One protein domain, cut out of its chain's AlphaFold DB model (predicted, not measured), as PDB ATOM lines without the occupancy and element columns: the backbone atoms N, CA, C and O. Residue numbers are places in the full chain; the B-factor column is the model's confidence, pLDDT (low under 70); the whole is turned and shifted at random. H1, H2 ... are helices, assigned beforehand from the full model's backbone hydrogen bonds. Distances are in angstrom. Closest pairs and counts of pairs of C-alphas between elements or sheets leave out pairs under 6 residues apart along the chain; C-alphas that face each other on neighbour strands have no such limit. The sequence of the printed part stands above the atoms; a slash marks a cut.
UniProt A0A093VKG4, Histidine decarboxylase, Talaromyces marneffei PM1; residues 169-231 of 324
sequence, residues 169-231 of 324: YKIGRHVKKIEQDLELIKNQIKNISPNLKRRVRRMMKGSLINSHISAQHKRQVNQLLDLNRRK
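What this domain is: This is residues 169 to 231 of the 324 residues of the protein "Histidine decarboxylase" of Talaromyces marneffei PM1 (UniProt A0A093VKG4). A long, thin helical hairpin: the long helix H2 is the rod, the shorter H1 runs back beside its first part, and the far part of H2, residues 213 to 231, sticks out alone. The printed part has 63 residues with two named helices, H1 then H2, and no named strand; the class is all helix. It is extended, with a radius of gyration of the C-alphas of 18.2 A and spans of 63 by 18 by 7 A.

How they stand to each other: H2, residues 194 to 231, touches H1, residues 169 to 188, with residues 197 to 211 alone. Their closest C-alphas, those of Met 204 and Val 175, are 6.2 A apart. The two form a helical hairpin and run opposite ways at a shallow tilt of 7 degrees. In H1 and H2 every O i to N i+4 pair is within hydrogen-bond range.

Where its parts are: H2 is 55.6 A long from C-alpha 194 at (197.767, 168.267, 197.715) to C-alpha 231 at (234.286, 142.574, 164.580). H1 measures 29.2 A and begins with C-alpha 169 at (222.715, 159.073, 190.798).

The domain as a whole: The C-alphas farthest apart, those of Lys 190 and Lys 231, are 63.4 A apart. The link from H1 to H2 is tight, and the printed part has no cut. Mean pLDDT of the printed part is 84.5; residues 190 to 191 are under 70.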
ATOM      1  N   TYR A 169     222.208 158.599 189.508       82.69
ATOM      2  CA  TYR A 169     222.715 159.073 190.798       82.69
ATOM      3  C   TYR A 169     222.589 160.589 190.960       82.69
ATOM      4  O   TYR A 169     222.207 161.073 192.029       82.69
ATOM      5  N   LYS A 170     222.888 161.355 189.903       82.00
ATOM      6  CA  LYS A 170     222.755 162.818 189.915       82.00
ATOM      7  C   LYS A 170     221.289 163.223 190.016       82.00
ATOM      8  O   LYS A 170     220.957 164.072 190.841       82.00
ATOM      9  N   ILE A 171     220.409 162.566 189.255       83.62
ATOM     10  CA  ILE A 171     218.959 162.789 189.352       83.62
ATOM     11  C   ILE A 171     218.451 162.477 190.757       83.62
ATOM     12  O   ILE A 171     217.743 163.300 191.323       83.62
ATOM     13  N   GLY A 172     218.871 161.366 191.365       83.88
ATOM     14  CA  GLY A 172     218.482 161.023 192.734       83.88
ATOM     15  C   GLY A 172     218.841 162.103 193.762       83.88
ATOM     16  O   GLY A 172     218.039 162.403 194.644       83.88
ATOM     17  N   ARG A 173     220.009 162.750 193.636       86.19
ATOM     18  CA  ARG A 173     220.384 163.882 194.508       86.19
ATOM     19  C   ARG A 173     219.486 165.100 194.290       86.19
ATOM     20  O   ARG A 173     219.068 165.721 195.264       86.19
ATOM     21  N   HIS A 174     219.163 165.423 193.037       83.06
ATOM     22  CA  HIS A 174     218.244 166.520 192.720       83.06
ATOM     23  C   HIS A 174     216.821 166.249 193.219       83.06
ATOM     24  O   HIS A 174     216.203 167.154 193.771       83.06
ATOM     25  N   VAL A 175     216.329 165.011 193.088       86.00
ATOM     26  CA  VAL A 175     215.029 164.579 193.630       86.00
ATOM     27  C   VAL A 175     214.974 164.831 195.133       86.00
ATOM     28  O   VAL A 175     214.064 165.517 195.587       86.00
ATOM     29  N   LYS A 176     215.985 164.377 195.887       88.19
ATOM     30  CA  LYS A 176     216.057 164.594 197.342       88.19
ATOM     31  C   LYS A 176     216.068 166.075 197.721       88.19
ATOM     32  O   LYS A 176     215.385 166.463 198.660       88.19
ATOM     33  N   LYS A 177     216.816 166.903 196.985       88.31
ATOM     34  CA  LYS A 177     216.857 168.354 197.224       88.31
ATOM     35  C   LYS A 177     215.483 168.998 197.007       88.31
ATOM     36  O   LYS A 177     215.015 169.743 197.854       88.31
ATOM     37  N   ILE A 178     214.808 168.653 195.913       84.75
ATOM     38  CA  ILE A 178     213.470 169.174 195.602       84.75
ATOM     39  C   ILE A 178     212.432 168.695 196.624       84.75
ATOM     40  O   ILE A 178     211.524 169.443 196.971       84.75
ATOM     41  N   GLU A 179     212.545 167.466 197.131       85.44
ATOM     42  CA  GLU A 179     211.677 166.981 198.210       85.44
ATOM     43  C   GLU A 179     211.846 167.796 199.495       85.44
ATOM     44  O   GLU A 179     210.839 168.183 200.090       85.44
ATOM     45  N   GLN A 180     213.086 168.121 199.869       87.94
ATOM     46  CA  GLN A 180     213.381 169.008 200.998       87.94
ATOM     47  C   GLN A 180     212.802 170.410 200.768       87.94
ATOM     48  O   GLN A 180     212.112 170.938 201.639       87.94
ATOM     49  N   ASP A 181     212.993 170.981 199.577       83.19
ATOM     50  CA  ASP A 181     212.448 172.296 199.223       83.19
ATOM     51  C   ASP A 181     210.909 172.305 199.295       83.19
ATOM     52  O   ASP A 181     210.310 173.232 199.838       83.19
ATOM     53  N   LEU A 182     210.236 171.248 198.823       82.62
ATOM     54  CA  LEU A 182     208.778 171.114 198.934       82.62
ATOM     55  C   LEU A 182     208.297 171.049 200.388       82.62
ATOM     56  O   LEU A 182     207.205 171.535 200.688       82.62
ATOM     57  N   GLU A 183     209.058 170.420 201.281       83.19
ATOM     58  CA  GLU A 183     208.742 170.370 202.710       83.19
ATOM     59  C   GLU A 183     208.934 171.731 203.377       83.19
ATOM     60  O   GLU A 183     208.058 172.164 204.127       83.19
ATOM     61  N   LEU A 184     210.003 172.451 203.030       83.56
ATOM     62  CA  LEU A 184     210.227 173.825 203.480       83.56
ATOM     63  C   LEU A 184     209.091 174.756 203.031       83.56
ATOM     64  O   LEU A 184     208.509 175.455 203.860       83.56
ATOM     65  N   ILE A 185     208.702 174.705 201.752       78.62
ATOM     66  CA  ILE A 185     207.591 175.511 201.220       78.62
ATOM     67  C   ILE A 185     206.269 175.108 201.885       78.62
ATOM     68  O   ILE A 185     205.439 175.970 202.164       78.62
ATOM     69  N   LYS A 186     206.058 173.819 202.187       76.12
ATOM     70  CA  LYS A 186     204.854 173.355 202.901       76.12
ATOM     71  C   LYS A 186     204.770 173.955 204.305       76.12
ATOM     72  O   LYS A 186     203.672 174.233 204.772       76.12
ATOM     73  N   ASN A 187     205.903 174.148 204.972       77.31
ATOM     74  CA  ASN A 187     205.937 174.763 206.296       77.31
ATOM     75  C   ASN A 187     205.696 176.282 206.227       77.31
ATOM     76  O   ASN A 187     205.105 176.847 207.144       77.31
ATOM     77  N   GLN A 188     206.109 176.935 205.135       77.12
ATOM     78  CA  GLN A 188     205.913 178.374 204.912       77.12
ATOM     79  C   GLN A 188     204.496 178.721 204.431       77.12
ATOM     80  O   GLN A 188     203.890 179.689 204.889       77.12
ATOM     81  N   ILE A 189     203.942 177.925 203.517       70.12
ATOM     82  CA  ILE A 189     202.595 178.096 202.977       70.12
ATOM     83  C   ILE A 189     201.687 177.113 203.705       70.12
ATOM     84  O   ILE A 189     201.720 175.918 203.416       70.12
ATOM     85  N   LYS A 190     200.825 177.618 204.603       67.06
ATOM     86  CA  LYS A 190     199.929 176.798 205.447       67.06
ATOM     87  C   LYS A 190     199.159 175.712 204.679       67.06
ATOM     88  O   LYS A 190     198.842 174.698 205.282       67.06
ATOM     89  N   ASN A 191     198.902 175.879 203.377       67.06
ATOM     90  CA  ASN A 191     198.260 174.867 202.537       67.06
ATOM     91  C   ASN A 191     198.834 174.829 201.105       67.06
ATOM     92  O   ASN A 191     198.267 175.419 200.187       67.06
ATOM     93  N   ILE A 192     199.921 174.085 200.863       70.38
ATOM     94  CA  ILE A 192     200.202 173.612 199.495       70.38
ATOM     95  C   ILE A 192     199.060 172.696 199.053       70.38
ATOM     96  O   ILE A 192     198.728 171.729 199.742       70.38
ATOM     97  N   SER A 193     198.492 172.972 197.874       78.19
ATOM     98  CA  SER A 193     197.477 172.105 197.276       78.19
ATOM     99  C   SER A 193     198.013 170.665 197.181       78.19
ATOM    100  O   SER A 193     199.067 170.447 196.565       78.19
ATOM    101  N   PRO A 194     197.314 169.660 197.742       77.38
ATOM    102  CA  PRO A 194     197.767 168.267 197.715       77.38
ATOM    103  C   PRO A 194     197.958 167.757 196.278       77.38
ATOM    104  O   PRO A 194     198.842 166.939 196.018       77.38
ATOM    105  N   ASN A 195     197.206 168.318 195.325       80.19
ATOM    106  CA  ASN A 195     197.333 168.028 193.902       80.19
ATOM    107  C   ASN A 195     198.673 168.486 193.315       80.19
ATOM    108  O   ASN A 195     199.276 167.753 192.530       80.19
ATOM    109  N   LEU A 196     199.167 169.666 193.704       81.25
ATOM    110  CA  LEU A 196     200.463 170.165 193.243       81.25
ATOM    111  C   LEU A 196     201.590 169.273 193.766       81.25
ATOM    112  O   LEU A 196     202.406 168.785 192.987       81.25
ATOM    113  N   LYS A 197     201.575 168.978 195.070       80.81
ATOM    114  CA  LYS A 197     202.557 168.094 195.712       80.81
ATOM    115  C   LYS A 197     202.618 166.721 195.040       80.81
ATOM    116  O   LYS A 197     203.697 166.204 194.752       80.81
ATOM    117  N   ARG A 198     201.450 166.142 194.759       81.25
ATOM    118  CA  ARG A 198     201.308 164.860 194.065       81.25
ATOM    119  C   ARG A 198     201.850 164.911 192.635       81.25
ATOM    120  O   ARG A 198     202.604 164.023 192.251       81.25
ATOM    121  N   ARG A 199     201.533 165.962 191.869       82.75
ATOM    122  CA  ARG A 199     202.050 166.156 190.502       82.75
ATOM    123  C   ARG A 199     203.570 166.275 190.467       82.75
ATOM    124  O   ARG A 199     204.191 165.632 189.626       82.75
ATOM    125  N   VAL A 200     204.162 167.052 191.376       84.75
ATOM    126  CA  VAL A 200     205.622 167.212 191.433       84.75
ATOM    127  C   VAL A 200     206.288 165.881 191.777       84.75
ATOM    128  O   VAL A 200     207.165 165.444 191.042       84.75
ATOM    129  N   ARG A 201     205.818 165.164 192.807       84.88
ATOM    130  CA  ARG A 201     206.351 163.829 193.144       84.88
ATOM    131  C   ARG A 201     206.263 162.845 191.983       84.88
ATOM    132  O   ARG A 201     207.228 162.133 191.712       84.88
ATOM    133  N   ARG A 202     205.134 162.839 191.268       84.75
ATOM    134  CA  ARG A 202     204.942 162.007 190.076       84.75
ATOM    135  C   ARG A 202     205.974 162.338 188.996       84.75
ATOM    136  O   ARG A 202     206.639 161.433 188.504       84.75
ATOM    137  N   MET A 203     206.144 163.624 188.678       85.62
ATOM    138  CA  MET A 203     207.143 164.093 187.714       85.62
ATOM    139  C   MET A 203     208.551 163.630 188.107       85.62
ATOM    140  O   MET A 203     209.247 163.044 187.286       85.62
ATOM    141  N   MET A 204     208.941 163.818 189.370       84.88
ATOM    142  CA  MET A 204     210.268 163.434 189.859       84.88
ATOM    143  C   MET A 204     210.507 161.924 189.778       84.88
ATOM    144  O   MET A 204     211.573 161.491 189.337       84.88
ATOM    145  N   LYS A 205     209.506 161.116 190.146       85.25
ATOM    146  CA  LYS A 205     209.579 159.657 190.027       85.25
ATOM    147  C   LYS A 205     209.719 159.221 188.568       85.25
ATOM    148  O   LYS A 205     210.592 158.411 188.261       85.25
ATOM    149  N   GLY A 206     208.928 159.810 187.670       84.44
ATOM    150  CA  GLY A 206     209.034 159.577 186.229       84.44
ATOM    151  C   GLY A 206     210.416 159.945 185.677       84.44
ATOM    152  O   GLY A 206     211.019 159.156 184.954       84.44
ATOM    153  N   SER A 207     210.974 161.094 186.075       84.38
ATOM    154  CA  SER A 207     212.332 161.503 185.691       84.38
ATOM    155  C   SER A 207     213.403 160.523 186.179       84.38
ATOM    156  O   SER A 207     214.320 160.200 185.424       84.38
ATOM    157  N   LEU A 208     213.281 160.010 187.407       85.56
ATOM    158  CA  LEU A 208     214.202 159.007 187.944       85.56
ATOM    159  C   LEU A 208     214.115 157.687 187.164       85.56
ATOM    160  O   LEU A 208     215.146 157.161 186.747       85.56
ATOM    161  N   ILE A 209     212.911 157.185 186.887       86.12
ATOM    162  CA  ILE A 209     212.711 155.962 186.090       86.12
ATOM    163  C   ILE A 209     213.288 156.133 184.678       86.12
ATOM    164  O   ILE A 209     214.086 155.309 184.228       86.12
ATOM    165  N   ASN A 210     212.972 157.246 184.010       85.62
ATOM    166  CA  ASN A 210     213.487 157.550 182.674       85.62
ATOM    167  C   ASN A 210     215.018 157.636 182.650       85.62
ATOM    168  O   ASN A 210     215.642 157.250 181.659       85.62
ATOM    169  N   SER A 211     215.640 158.091 183.740       85.38
ATOM    170  CA  SER A 211     217.098 158.111 183.862       85.38
ATOM    171  C   SER A 211     217.711 156.719 183.944       85.38
ATOM    172  O   SER A 211     218.712 156.456 183.278       85.38
ATOM    173  N   HIS A 212     217.091 155.807 184.697       86.75
ATOM    174  CA  HIS A 212     217.532 154.418 184.790       86.75
ATOM    175  C   HIS A 212     217.417 153.717 183.436       86.75
ATOM    176  O   HIS A 212     218.383 153.096 182.990       86.75
ATOM    177  N   ILE A 213     216.284 153.892 182.751       88.38
ATOM    178  CA  ILE A 213     216.056 153.365 181.400       88.38
ATOM    179  C   ILE A 213     217.096 153.928 180.424       88.38
ATOM    180  O   ILE A 213     217.748 153.179 179.701       88.38
ATOM    181  N   SER A 214     217.334 155.240 180.451       86.38
ATOM    182  CA  SER A 214     218.328 155.888 179.587       86.38
ATOM    183  C   SER A 214     219.748 155.382 179.853       86.38
ATOM    184  O   SER A 214     220.518 155.161 178.916       86.38
ATOM    185  N   ALA A 215     220.110 155.158 181.118       87.81
ATOM    186  CA  ALA A 215     221.396 154.576 181.484       87.81
ATOM    187  C   ALA A 215     221.530 153.129 180.980       87.81
ATOM    188  O   ALA A 215     222.595 152.747 180.491       87.81
ATOM    189  N   GLN A 216     220.460 152.334 181.047       90.31
ATOM    190  CA  GLN A 216     220.430 150.980 180.497       90.31
ATOM    191  C   GLN A 216     220.560 150.981 178.969       90.31
ATOM    192  O   GLN A 216     221.401 150.252 178.441       90.31
ATOM    193  N   HIS A 217     219.815 151.839 178.268       90.62
ATOM    194  CA  HIS A 217     219.921 151.989 176.814       90.62
ATOM    195  C   HIS A 217     221.341 152.371 176.395       90.62
ATOM    196  O   HIS A 217     221.904 151.759 175.493       90.62
ATOM    197  N   LYS A 218     221.977 153.316 177.099       88.88
ATOM    198  CA  LYS A 218     223.379 153.676 176.842       88.88
ATOM    199  C   LYS A 218     224.327 152.494 177.010       88.88
ATOM    200  O   LYS A 218     225.211 152.310 176.180       88.88
ATOM    201  N   ARG A 219     224.147 151.675 178.053       88.62
ATOM    202  CA  ARG A 219     224.957 150.460 178.250       88.62
ATOM    203  C   ARG A 219     224.780 149.481 177.093       88.62
ATOM    204  O   ARG A 219     225.778 148.990 176.577       88.62
ATOM    205  N   GLN A 220     223.542 149.229 176.672       94.06
ATOM    206  CA  GLN A 220     223.241 148.326 175.557       94.06
ATOM    207  C   GLN A 220     223.839 148.836 174.240       94.06
ATOM    208  O   GLN A 220     224.504 148.081 173.535       94.06
ATOM    209  N   VAL A 221     223.681 150.128 173.937       95.06
ATOM    210  CA  VAL A 221     224.275 150.756 172.747       95.06
ATOM    211  C   VAL A 221     225.797 150.640 172.773       95.06
ATOM    212  O   VAL A 221     226.388 150.205 171.789       95.06
ATOM    213  N   ASN A 222     226.440 150.945 173.901       94.25
ATOM    214  CA  ASN A 222     227.894 150.833 174.026       94.25
ATOM    215  C   ASN A 222     228.379 149.389 173.838       94.25
ATOM    216  O   ASN A 222     229.359 149.171 173.134       94.25
ATOM    217  N   GLN A 223     227.667 148.397 174.384       93.62
ATOM    218  CA  GLN A 223     227.978 146.982 174.148       93.62
ATOM    219  C   GLN A 223     227.898 146.624 172.660       93.62
ATOM    220  O   GLN A 223     228.803 145.973 172.140       93.62
ATOM    221  N   LEU A 224     226.855 147.070 171.953       94.81
ATOM    222  CA  LEU A 224     226.717 146.837 170.512       94.81
ATOM    223  C   LEU A 224     227.845 147.504 169.715       94.81
ATOM    224  O   LEU A 224     228.420 146.882 168.820       94.81
ATOM    225  N   LEU A 225     228.199 148.744 170.060       94.19
ATOM    226  CA  LEU A 225     229.308 149.465 169.436       94.19
ATOM    227  C   LEU A 225     230.651 148.774 169.693       94.19
ATOM    228  O   LEU A 225     231.443 148.630 168.763       94.19
ATOM    229  N   ASP A 226     230.894 148.279 170.906       93.62
ATOM    230  CA  ASP A 226     232.106 147.533 171.248       93.62
ATOM    231  C   ASP A 226     232.192 146.204 170.493       93.62
ATOM    232  O   ASP A 226     233.260 145.842 169.990       93.62
ATOM    233  N   LEU A 227     231.077 145.480 170.364       93.12
ATOM    234  CA  LEU A 227     231.008 144.259 169.561       93.12
ATOM    235  C   LEU A 227     231.296 144.549 168.085       93.12
ATOM    236  O   LEU A 227     232.091 143.836 167.468       93.12
ATOM    237  N   ASN A 228     230.716 145.616 167.533       91.44
ATOM    238  CA  ASN A 228     230.992 146.050 166.164       91.44
ATOM    239  C   ASN A 228     232.462 146.453 165.997       91.44
ATOM    240  O   ASN A 228     233.123 145.979 165.076       91.44
ATOM    241  N   ARG A 229     233.031 147.215 166.938       89.06
ATOM    242  CA  ARG A 229     234.450 147.595 166.931       89.06
ATOM    243  C   ARG A 229     235.372 146.375 166.975       89.06
ATOM    244  O   ARG A 229     236.385 146.355 166.280       89.06
ATOM    245  N   ARG A 230     235.030 145.345 167.758       82.12
ATOM    246  CA  ARG A 230     235.775 144.075 167.812       82.12
ATOM    247  C   ARG A 230     235.677 143.299 166.499       82.12
ATOM    248  O   ARG A 230     236.697 142.800 166.035       82.12
ATOM    249  N   LYS A 231     234.489 143.223 165.889       80.62
ATOM    250  CA  LYS A 231     234.286 142.574 164.580       80.62
ATOM    251  C   LYS A 231     235.052 143.281 163.459       80.62
ATOM    252  O   LYS A 231     235.643 142.609 162.622       80.62
TER     253      LYS A 231